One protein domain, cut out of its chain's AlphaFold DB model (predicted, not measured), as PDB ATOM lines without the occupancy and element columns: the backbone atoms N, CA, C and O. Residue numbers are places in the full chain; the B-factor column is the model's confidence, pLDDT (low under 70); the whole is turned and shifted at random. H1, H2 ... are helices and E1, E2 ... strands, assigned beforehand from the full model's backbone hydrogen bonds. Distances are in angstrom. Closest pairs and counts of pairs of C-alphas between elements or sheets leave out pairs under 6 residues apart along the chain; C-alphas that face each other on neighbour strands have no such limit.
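This is residues 518 to 599 of the 615 residues of the protein "HDc domain-containing protein" of Candidatus Levybacteria bacterium GW2011_GWA2_40_8 (UniProt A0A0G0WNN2). A three-stranded sheet, E1, E2 and E6, makes one side of a flat model and a long two-stranded hairpin, E3 and E4, makes the opposite side, with helix H2 in the middle between them, over one face of the three-stranded sheet. Short helix H1 makes a corner at one end, joining E2 to E3, while E5 lies near the other end of E2. The printed part has 82 residues with six named strands and two named helices, in the order E1 E2 H1 E3 E4 H2 E5 E6, and its class is mixed, helices and strands. The larger sheet runs E1, E2, E6 and is mixed; E3 and E4 are antiparallel. The whole is only just loose, close to compact, with a radius of gyration of the C-alphas of 14.3 A and spans of 39 by 33 by 14 A.

E1, residues 521 to 529, begins at C-alpha 521 (596.321, 438.550, 389.764), is 20.5 A long and bends by 62 degrees at residue 526. E2, residues 532 to 539, is 22.4 A long. H1 is residues 541 to 547. E3, residues 551 to 557, and E4, residues 563 to 569, are 19.4 A and 19.6 A long; C-alpha 557 is at (585.845, 460.079, 402.371). H2, residues 573 to 582, is 14.3 A long. E5 is residues 585 to 587. E6, residues 593 to 598, is 16.9 A long and ends at C-alpha 598 (597.157, 439.671, 380.564).

E1 and E2 form an antiparallel hairpin at 163 degrees, with N 527 and O 534 2.8 A apart, within hydrogen-bond range. On the other side of E2, E6 is parallel to it at 28 degrees, with N 537 and O 595 2.8 A apart, also within range. H2 is on this sheet at a height of 9.5 A, making two layers, a helix on one face of a sheet. It lies over E2 and runs along the strands, at 14 degrees to E2 on the local plane; it is only just not over E6, where 2 of its 10 C-alphas fall, against 7 on E2. The closest C-alphas of H2 and E6 are those of Phe 579 and Ile 594, 7.1 A apart. H1 only grazes the sheet, with its residues 541 to 545. E3 and E4 form an antiparallel hairpin at 153 degrees, with N 554 and O 566 2.9 A apart, within range. The closest C-alphas of E3 and H2 are those of Val 552 and Tyr 573, 7.0 A apart. H1 and H2 are apart. E5 pairs with no named strand, but its residues 586 to 587 pair antiparallel with residues 590 to 591. In H1 and H2 every O i to N i+4 pair is within hydrogen-bond range.

The two C-alphas farthest apart, those of Tyr 560 and Gly 599, are 40.7 A apart. The printed part has no cut, and the links between its named elements are tight. The mean pLDDT of the printed part is 87.3; residues 557 to 561, of which 557 belongs to E3, are under 70.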
ATOM      1  N   CYS A 518     592.057 439.553 393.933       91.06
ATOM      2  CA  CYS A 518     593.365 438.928 394.157       91.06
ATOM      3  C   CYS A 518     593.521 437.614 393.375       91.06
ATOM      4  O   CYS A 518     594.595 437.305 392.882       91.06
ATOM      5  N   GLU A 519     592.444 436.836 393.219       88.69
ATOM      6  CA  GLU A 519     592.476 435.544 392.522       88.69
ATOM      7  C   GLU A 519     592.732 435.594 391.011       88.69
ATOM      8  O   GLU A 519     593.100 434.559 390.447       88.69
ATOM      9  N   SER A 520     592.545 436.749 390.367       93.00
ATOM     10  CA  SER A 520     592.909 436.944 388.961       93.00
ATOM     11  C   SER A 520     594.328 437.482 388.797       93.00
ATOM     12  O   SER A 520     594.850 437.435 387.692       93.00
ATOM     13  N   ILE A 521     594.988 437.948 389.859       95.06
ATOM     14  CA  ILE A 521     596.321 438.550 389.764       95.06
ATOM     15  C   ILE A 521     597.387 437.451 389.770       95.06
ATOM     16  O   ILE A 521     597.489 436.655 390.704       95.06
ATOM     17  N   VAL A 522     598.194 437.408 388.710       94.44
ATOM     18  CA  VAL A 522     599.267 436.422 388.507       94.44
ATOM     19  C   VAL A 522     600.577 436.924 389.101       94.44
ATOM     20  O   VAL A 522     601.255 436.187 389.817       94.44
ATOM     21  N   SER A 523     600.933 438.175 388.817       93.62
ATOM     22  CA  SER A 523     602.154 438.799 389.323       93.62
ATOM     23  C   SER A 523     602.028 440.313 389.359       93.62
ATOM     24  O   SER A 523     601.307 440.899 388.552       93.62
ATOM     25  N   VAL A 524     602.789 440.934 390.257       94.25
ATOM     26  CA  VAL A 524     602.944 442.387 390.341       94.25
ATOM     27  C   VAL A 524     604.428 442.713 390.449       94.25
ATOM     28  O   VAL A 524     605.158 441.987 391.119       94.25
ATOM     29  N   SER A 525     604.876 443.767 389.777       93.31
ATOM     30  CA  SER A 525     606.276 444.205 389.768       93.31
ATOM     31  C   SER A 525     606.366 445.721 389.612       93.31
ATOM     32  O   SER A 525     605.559 446.327 388.913       93.31
ATOM     33  N   LEU A 526     607.362 446.349 390.244       93.44
ATOM     34  CA  LEU A 526     607.756 447.723 389.925       93.44
ATOM     35  C   LEU A 526     608.822 447.670 388.825       93.44
ATOM     36  O   LEU A 526     609.846 447.013 389.002       93.44
ATOM     37  N   GLU A 527     608.576 448.321 387.694       93.62
ATOM     38  CA  GLU A 527     609.399 448.233 386.486       93.62
ATOM     39  C   GLU A 527     609.743 449.622 385.923       93.62
ATOM     40  O   GLU A 527     608.987 450.581 386.125       93.62
ATOM     41  N   PRO A 528     610.863 449.756 385.190       92.88
ATOM     42  CA  PRO A 528     611.130 450.942 384.385       92.88
ATOM     43  C   PRO A 528     610.040 451.158 383.328       92.88
ATOM     44  O   PRO A 528     609.534 450.208 382.736       92.88
ATOM     45  N   SER A 529     609.722 452.415 383.028       90.94
ATOM     46  CA  SER A 529     608.804 452.784 381.947       90.94
ATOM     47  C   SER A 529     609.326 453.987 381.165       90.94
ATOM     48  O   SER A 529     610.189 454.735 381.625       90.94
ATOM     49  N   SER A 530     608.763 454.250 379.982       84.12
ATOM     50  CA  SER A 530     609.104 455.459 379.217       84.12
ATOM     51  C   SER A 530     608.762 456.760 379.959       84.12
ATOM     52  O   SER A 530     609.322 457.811 379.647       84.12
ATOM     53  N   ALA A 531     607.846 456.707 380.933       80.56
ATOM     54  CA  ALA A 531     607.457 457.842 381.766       80.56
ATOM     55  C   ALA A 531     608.273 457.951 383.072       80.56
ATOM     56  O   ALA A 531     608.171 458.965 383.762       80.56
ATOM     57  N   GLY A 532     609.118 456.966 383.394       85.81
ATOM     58  CA  GLY A 532     609.854 456.863 384.654       85.81
ATOM     59  C   GLY A 532     609.809 455.426 385.158       85.81
ATOM     60  O   GLY A 532     610.569 454.585 384.693       85.81
ATOM     61  N   SER A 533     608.880 455.144 386.066       91.69
ATOM     62  CA  SER A 533     608.604 453.796 386.562       91.69
ATOM     63  C   SER A 533     607.103 453.515 386.572       91.69
ATOM     64  O   SER A 533     606.275 454.431 386.491       91.69
ATOM     65  N   GLN A 534     606.742 452.239 386.621       93.75
ATOM     66  CA  GLN A 534     605.358 451.792 386.689       93.75
ATOM     67  C   GLN A 534     605.225 450.508 387.500       93.75
ATOM     68  O   GLN A 534     606.112 449.659 387.479       93.75
ATOM     69  N   VAL A 535     604.098 450.345 388.183       94.12
ATOM     70  CA  VAL A 535     603.678 449.053 388.720       94.12
ATOM     71  C   VAL A 535     602.971 448.288 387.606       94.12
ATOM     72  O   VAL A 535     601.898 448.691 387.155       94.12
ATOM     73  N   ARG A 536     603.579 447.196 387.149       95.19
ATOM     74  CA  ARG A 536     603.011 446.294 386.150       95.19
ATOM     75  C   ARG A 536     602.268 445.159 386.850       95.19
ATOM     76  O   ARG A 536     602.831 444.456 387.688       95.19
ATOM     77  N   ILE A 537     600.995 444.987 386.508       96.19
ATOM     78  CA  ILE A 537     600.089 443.980 387.068       96.19
ATOM     79  C   ILE A 537     599.698 443.024 385.945       96.19
ATOM     80  O   ILE A 537     599.086 443.430 384.957       96.19
ATOM     81  N   VAL A 538     600.035 441.746 386.106       97.12
ATOM     82  CA  VAL A 538     599.657 440.686 385.164       97.12
ATOM     83  C   VAL A 538     598.452 439.944 385.712       97.12
ATOM     84  O   VAL A 538     598.492 439.466 386.850       97.12
ATOM     85  N   VAL A 539     597.407 439.800 384.902       97.25
ATOM     86  CA  VAL A 539     596.184 439.081 385.273       97.25
ATOM     87  C   VAL A 539     595.957 437.826 384.429       97.25
ATOM     88  O   VAL A 539     596.326 437.734 383.259       97.25
ATOM     89  N   ASP A 540     595.301 436.847 385.034       96.75
ATOM     90  CA  ASP A 540     594.648 435.731 384.364       96.75
ATOM     91  C   ASP A 540     593.337 436.257 383.770       96.75
ATOM     92  O   ASP A 540     592.398 436.570 384.510       96.75
ATOM     93  N   ARG A 541     593.300 436.399 382.439       95.75
ATOM     94  CA  ARG A 541     592.193 437.042 381.721       95.75
ATOM     95  C   ARG A 541     590.853 436.363 381.987       95.75
ATOM     96  O   ARG A 541     589.879 437.053 382.268       95.75
ATOM     97  N   ASP A 542     590.814 435.034 381.974       94.62
ATOM     98  CA  ASP A 542     589.575 434.279 382.167       94.62
ATOM     99  C   ASP A 542     589.024 434.483 383.584       94.62
ATOM    100  O   ASP A 542     587.826 434.711 383.774       94.62
ATOM    101  N   LYS A 543     589.898 434.454 384.600       92.94
ATOM    102  CA  LYS A 543     589.492 434.736 385.987       92.94
ATOM    103  C   LYS A 543     589.093 436.193 386.188       92.94
ATOM    104  O   LYS A 543     588.166 436.461 386.951       92.94
ATOM    105  N   PHE A 544     589.795 437.118 385.538       93.81
ATOM    106  CA  PHE A 544     589.484 438.542 385.575       93.81
ATOM    107  C   PHE A 544     588.083 438.792 385.004       93.81
ATOM    108  O   PHE A 544     587.220 439.332 385.693       93.81
ATOM    109  N   ASP A 545     587.803 438.290 383.802       92.31
ATOM    110  CA  ASP A 545     586.505 438.464 383.153       92.31
ATOM    111  C   ASP A 545     585.374 437.785 383.950       92.31
ATOM    112  O   ASP A 545     584.298 438.368 384.102       92.31
ATOM    113  N   ALA A 546     585.623 436.617 384.559       88.31
ATOM    114  CA  ALA A 546     584.649 435.930 385.415       88.31
ATOM    115  C   ALA A 546     584.288 436.716 386.691       88.31
ATOM    116  O   ALA A 546     583.196 436.547 387.240       88.31
ATOM    117  N   LEU A 547     585.197 437.563 387.176       88.06
ATOM    118  CA  LEU A 547     584.994 438.388 388.364       88.06
ATOM    119  C   LEU A 547     584.319 439.731 388.075       88.06
ATOM    120  O   LEU A 547     583.738 440.319 388.988       88.06
ATOM    121  N   SER A 548     584.331 440.196 386.827       86.62
ATOM    122  CA  SER A 548     583.770 441.502 386.457       86.62
ATOM    123  C   SER A 548     582.258 441.620 386.710       86.62
ATOM    124  O   SER A 548     581.742 442.717 386.919       86.62
ATOM    125  N   GLY A 549     581.544 440.489 386.776       81.81
ATOM    126  CA  GLY A 549     580.112 440.432 387.088       81.81
ATOM    127  C   GLY A 549     579.746 440.682 388.557       81.81
ATOM    128  O   GLY A 549     578.561 440.800 388.869       81.81
ATOM    129  N   TYR A 550     580.723 440.756 389.466       81.44
ATOM    130  CA  TYR A 550     580.485 441.024 390.884       81.44
ATOM    131  C   TYR A 550     580.816 442.478 391.206       81.44
ATOM    132  O   TYR A 550     581.927 442.935 390.954       81.44
ATOM    133  N   THR A 551     579.868 443.205 391.790       82.00
ATOM    134  CA  THR A 551     580.092 444.577 392.259       82.00
ATOM    135  C   THR A 551     580.772 444.577 393.626       82.00
ATOM    136  O   THR A 551     580.523 443.693 394.443       82.00
ATOM    137  N   VAL A 552     581.628 445.572 393.848       83.75
ATOM    138  CA  VAL A 552     582.198 445.938 395.141       83.75
ATOM    139  C   VAL A 552     581.901 447.410 395.406       83.75
ATOM    140  O   VAL A 552     582.238 448.273 394.595       83.75
ATOM    141  N   ARG A 553     581.294 447.697 396.557       82.69
ATOM    142  CA  ARG A 553     581.044 449.060 397.050       82.69
ATOM    143  C   ARG A 553     581.963 449.393 398.212       82.69
ATOM    144  O   ARG A 553     582.010 448.607 399.156       82.69
ATOM    145  N   GLU A 554     582.626 450.545 398.203       80.25
ATOM    146  CA  GLU A 554     583.414 451.049 399.337       80.25
ATOM    147  C   GLU A 554     583.039 452.495 399.676       80.25
ATOM    148  O   GLU A 554     582.903 453.345 398.799       80.25
ATOM    149  N   ASP A 555     582.876 452.778 400.968       77.25
ATOM    150  CA  ASP A 555     582.700 454.146 401.442       77.25
ATOM    151  C   ASP A 555     584.045 454.863 401.451       77.25
ATOM    152  O   ASP A 555     584.933 454.522 402.234       77.25
ATOM    153  N   ILE A 556     584.168 455.906 400.641       74.81
ATOM    154  CA  ILE A 556     585.336 456.777 400.625       74.81
ATOM    155  C   ILE A 556     584.970 458.108 401.253       74.81
ATOM    156  O   ILE A 556     583.832 458.578 401.191       74.81
ATOM    157  N   TYR A 557     585.960 458.727 401.879       68.81
ATOM    158  CA  TYR A 557     585.845 460.079 402.371       68.81
ATOM    159  C   TYR A 557     586.753 460.995 401.568       68.81
ATOM    160  O   TYR A 557     587.935 460.707 401.399       68.81
ATOM    161  N   ASP A 558     586.206 462.105 401.084       68.12
ATOM    162  CA  ASP A 558     587.030 463.151 400.495       68.12
ATOM    163  C   ASP A 558     587.861 463.871 401.574       68.12
ATOM    164  O   ASP A 558     587.682 463.695 402.784       68.12
ATOM    165  N   ARG A 559     588.747 464.763 401.124       60.66
ATOM    166  CA  ARG A 559     589.599 465.590 401.990       60.66
ATOM    167  C   ARG A 559     588.811 466.459 402.995       60.66
ATOM    168  O   ARG A 559     589.357 466.910 404.000       60.66
ATOM    169  N   TYR A 560     587.523 466.694 402.757       63.53
ATOM    170  CA  TYR A 560     586.633 467.452 403.638       63.53
ATOM    171  C   TYR A 560     585.839 466.557 404.599       63.53
ATOM    172  O   TYR A 560     585.108 467.062 405.452       63.53
ATOM    173  N   GLY A 561     586.006 465.236 404.507       62.50
ATOM    174  CA  GLY A 561     585.271 464.255 405.289       62.50
ATOM    175  C   GLY A 561     583.873 463.956 404.748       62.50
ATOM    176  O   GLY A 561     583.104 463.292 405.447       62.50
ATOM    177  N   HIS A 562     583.529 464.402 403.536       71.81
ATOM    178  CA  HIS A 562     582.288 463.993 402.889       71.81
ATOM    179  C   HIS A 562     582.404 462.548 402.429       71.81
ATOM    180  O   HIS A 562     583.353 462.170 401.745       71.81
ATOM    181  N   ARG A 563     581.411 461.750 402.809       77.12
ATOM    182  CA  ARG A 563     581.300 460.355 402.404       77.12
ATOM    183  C   ARG A 563     580.714 460.269 400.994       77.12
ATOM    184  O   ARG A 563     579.647 460.833 400.753       77.12
ATOM    185  N   TYR A 564     581.363 459.521 400.115       81.94
ATOM    186  CA  TYR A 564     580.807 459.045 398.852       81.94
ATOM    187  C   TYR A 564     581.019 457.532 398.736       81.94
ATOM    188  O   TYR A 564     581.819 456.958 399.468       81.94
ATOM    189  N   GLU A 565     580.251 456.881 397.870       84.38
ATOM    190  CA  GLU A 565     580.379 455.444 397.621       84.38
ATOM    191  C   GLU A 565     581.108 455.250 396.292       84.38
ATOM    192  O   GLU A 565     580.633 455.715 395.255       84.38
ATOM    193  N   GLU A 566     582.256 454.582 396.335       84.00
ATOM    194  CA  GLU A 566     582.941 454.087 395.148       84.00
ATOM    195  C   GLU A 566     582.365 452.727 394.778       84.00
ATOM    196  O   GLU A 566     582.199 451.852 395.633       84.00
ATOM    197  N   VAL A 567     582.050 452.554 393.497       85.81
ATOM    198  CA  VAL A 567     581.467 451.323 392.969       85.81
ATOM    199  C   VAL A 567     582.383 450.805 391.876       85.81
ATOM    200  O   VAL A 567     582.460 451.385 390.797       85.81
ATOM    201  N   THR A 568     583.045 449.687 392.151       87.94
ATOM    202  CA  THR A 568     583.921 448.999 391.201       87.94
ATOM    203  C   THR A 568     583.489 447.544 391.042       87.94
ATOM    204  O   THR A 568     582.551 447.079 391.696       87.94
ATOM    205  N   ASN A 569     584.125 446.814 390.134       88.75
ATOM    206  CA  ASN A 569     583.924 445.378 390.002       88.75
ATOM    207  C   ASN A 569     584.982 444.599 390.804       88.75
ATOM    208  O   ASN A 569     586.061 445.099 391.124       88.75
ATOM    209  N   ALA A 570     584.668 443.351 391.146       88.44
ATOM    210  CA  ALA A 570     585.538 442.506 391.952       88.44
ATOM    211  C   ALA A 570     586.886 442.239 391.275       88.44
ATOM    212  O   ALA A 570     587.878 442.107 391.981       88.44
ATOM    213  N   SER A 571     586.942 442.174 389.940       90.75
ATOM    214  CA  SER A 571     588.196 441.997 389.191       90.75
ATOM    215  C   SER A 571     589.150 443.183 389.316       90.75
ATOM    216  O   SER A 571     590.361 442.992 389.306       90.75
ATOM    217  N   GLU A 572     588.617 444.393 389.464       92.25
ATOM    218  CA  GLU A 572     589.382 445.639 389.485       92.25
ATOM    219  C   GLU A 572     589.655 446.159 390.894       92.25
ATOM    220  O   GLU A 572     590.563 446.964 391.070       92.25
ATOM    221  N   TYR A 573     588.910 445.707 391.907       90.44
ATOM    222  CA  TYR A 573     588.944 446.297 393.248       90.44
ATOM    223  C   TYR A 573     590.357 446.402 393.850       90.44
ATOM    224  O   TYR A 573     590.743 447.458 394.347       90.44
ATOM    225  N   GLN A 574     591.165 445.345 393.762       90.44
ATOM    226  CA  GLN A 574     592.525 445.352 394.323       90.44
ATOM    227  C   GLN A 574     593.495 446.205 393.503       90.44
ATOM    228  O   GLN A 574     594.358 446.871 394.067       90.44
ATOM    229  N   ILE A 575     593.299 446.262 392.184       92.50
ATOM    230  CA  ILE A 575     594.047 447.152 391.289       92.50
ATOM    231  C   ILE A 575     593.716 448.610 391.621       92.50
ATOM    232  O   ILE A 575     594.607 449.448 391.701       92.50
ATOM    233  N   TRP A 576     592.442 448.911 391.874       89.81
ATOM    234  CA  TRP A 576     591.994 450.230 392.303       89.81
ATOM    235  C   TRP A 576     592.584 450.624 393.669       89.81
ATOM    236  O   TRP A 576     593.067 451.745 393.824       89.81
ATOM    237  N   ARG A 577     592.637 449.703 394.642       86.25
ATOM    238  CA  ARG A 577     593.314 449.932 395.934       86.25
ATOM    239  C   ARG A 577     594.804 450.211 395.755       86.25
ATOM    240  O   ARG A 577     595.304 451.187 396.305       86.25
ATOM    241  N   ALA A 578     595.485 449.405 394.945       87.50
ATOM    242  CA  ALA A 578     596.891 449.612 394.621       87.50
ATOM    243  C   ALA A 578     597.121 450.955 393.924       87.50
ATOM    244  O   ALA A 578     598.112 451.628 394.179       87.50
ATOM    245  N   PHE A 579     596.181 451.377 393.079       86.81
ATOM    246  CA  PHE A 579     596.213 452.680 392.439       86.81
ATOM    247  C   PHE A 579     596.178 453.826 393.448       86.81
ATOM    248  O   PHE A 579     597.010 454.724 393.341       86.81
ATOM    249  N   GLN A 580     595.307 453.763 394.461       80.44
ATOM    250  CA  GLN A 580     595.298 454.752 395.546       80.44
ATOM    251  C   GLN A 580     596.662 454.834 396.247       80.44
ATOM    252  O   GLN A 580     597.174 455.929 396.452       80.44
ATOM    253  N   THR A 581     597.292 453.690 396.535       79.81
ATOM    254  CA  THR A 581     598.625 453.657 397.151       79.81
ATOM    255  C   THR A 581     599.710 454.209 396.221       79.81
ATOM    256  O   THR A 581     600.524 455.037 396.620       79.81
ATOM    257  N   VAL A 582     599.752 453.779 394.959       82.19
ATOM    258  CA  VAL A 582     600.829 454.122 394.014       82.19
ATOM    259  C   VAL A 582     600.778 455.590 393.588       82.19
ATOM    260  O   VAL A 582     601.828 456.208 393.430       82.19
ATOM    261  N   GLN A 583     599.588 456.181 393.441       78.31
ATOM    262  CA  GLN A 583     599.432 457.577 393.006       78.31
ATOM    263  C   GLN A 583     600.065 458.615 393.939       78.31
ATOM    264  O   GLN A 583     600.343 459.740 393.505       78.31
ATOM    265  N   GLU A 584     600.262 458.234 395.194       79.50
ATOM    266  CA  GLU A 584     600.807 459.069 396.257       79.50
ATOM    267  C   GLU A 584     602.321 458.862 396.452       79.50
ATOM    268  O   GLU A 584     602.955 459.525 397.277       79.50
ATOM    269  N   ASN A 585     602.919 457.972 395.652       86.31
ATOM    270  CA  ASN A 585     604.348 457.703 395.624       86.31
ATOM    271  C   ASN A 585     604.983 458.165 394.301       86.31
ATOM    272  O   ASN A 585     604.353 458.231 393.239       86.31
ATOM    273  N   TYR A 586     606.270 458.490 394.375       90.56
ATOM    274  CA  TYR A 586     607.047 459.047 393.274       90.56
ATOM    275  C   TYR A 586     608.315 458.230 393.024       90.56
ATOM    276  O   TYR A 586     608.800 457.504 393.889       90.56
ATOM    277  N   HIS A 587     608.876 458.386 391.834       91.38
ATOM    278  CA  HIS A 587     610.197 457.906 391.466       91.38
ATOM    279  C   HIS A 587     610.957 459.036 390.767       91.38
ATOM    280  O   HIS A 587     610.644 459.412 389.633       91.38
ATOM    281  N   GLY A 588     611.912 459.642 391.474       89.69
ATOM    282  CA  GLY A 588     612.688 460.781 390.981       89.69
ATOM    283  C   GLY A 588     611.827 462.004 390.671       89.69
ATOM    284  O   GLY A 588     611.998 462.640 389.632       89.69
ATOM    285  N   GLY A 589     610.855 462.299 391.535       89.62
ATOM    286  CA  GLY A 589     609.899 463.395 391.387       89.62
ATOM    287  C   GLY A 589     608.782 463.154 390.367       89.62
ATOM    288  O   GLY A 589     607.938 464.028 390.175       89.62
ATOM    289  N   LYS A 590     608.739 461.989 389.708       90.06
ATOM    290  CA  LYS A 590     607.670 461.618 388.768       90.06
ATOM    291  C   LYS A 590     606.704 460.634 389.411       90.06
ATOM    292  O   LYS A 590     607.137 459.747 390.137       90.06
ATOM    293  N   LYS A 591     605.404 460.766 389.134       88.75
ATOM    294  CA  LYS A 591     604.404 459.801 389.610       88.75
ATOM    295  C   LYS A 591     604.661 458.425 389.004       88.75
ATOM    296  O   LYS A 591     604.938 458.324 387.808       88.75
ATOM    297  N   ILE A 592     604.527 457.393 389.824       90.12
ATOM    298  CA  ILE A 592     604.632 456.004 389.381       90.12
ATOM    299  C   ILE A 592     603.353 455.644 388.611       90.12
ATOM    300  O   ILE A 592     602.239 455.918 389.063       90.12
ATOM    301  N   GLY A 593     603.508 455.086 387.409       90.19
ATOM    302  CA  GLY A 593     602.385 454.619 386.591       90.19
ATOM    303  C   GLY A 593     601.820 453.281 387.072       90.19
ATOM    304  O   GLY A 593     602.452 452.586 387.863       90.19
ATOM    305  N   ILE A 594     600.655 452.889 386.557       91.75
ATOM    306  CA  ILE A 594     600.145 451.514 386.659       91.75
ATOM    307  C   ILE A 594     599.820 451.019 385.258       91.75
ATOM    308  O   ILE A 594     599.156 451.718 384.491       91.75
ATOM    309  N   GLU A 595     600.273 449.810 384.953       93.69
ATOM    310  CA  GLU A 595     599.961 449.086 383.727       93.69
ATOM    311  C   GLU A 595     599.325 447.743 384.092       93.69
ATOM    312  O   GLU A 595     599.858 447.011 384.927       93.69
ATOM    313  N   VAL A 596     598.189 447.416 383.471       95.69
ATOM    314  CA  VAL A 596     597.506 446.131 383.661       95.69
ATOM    315  C   VAL A 596     597.452 445.394 382.332       95.69
ATOM    316  O   VAL A 596     596.919 445.914 381.350       95.69
ATOM    317  N   VAL A 597     597.996 444.183 382.308       96.81
ATOM    318  CA  VAL A 597     598.081 443.329 381.116       96.81
ATOM    319  C   VAL A 597     597.684 441.894 381.442       96.81
ATOM    320  O   VAL A 597     597.692 441.483 382.601       96.81
ATOM    321  N   ASP A 598     597.331 441.116 380.424       97.00
ATOM    322  CA  ASP A 598     597.157 439.671 380.564       97.00
ATOM    323  C   ASP A 598     598.483 438.900 380.398       97.00
ATOM    324  O   ASP A 598     599.556 439.474 380.197       97.00
ATOM    325  N   GLY A 599     598.420 437.567 380.477       93.62
ATOM    326  CA  GLY A 599     599.583 436.692 380.287       93.62
ATOM    327  C   GLY A 599     600.225 436.732 378.888       93.62
ATOM    328  O   GLY A 599     601.271 436.113 378.705       93.62
TER     329      GLY A 599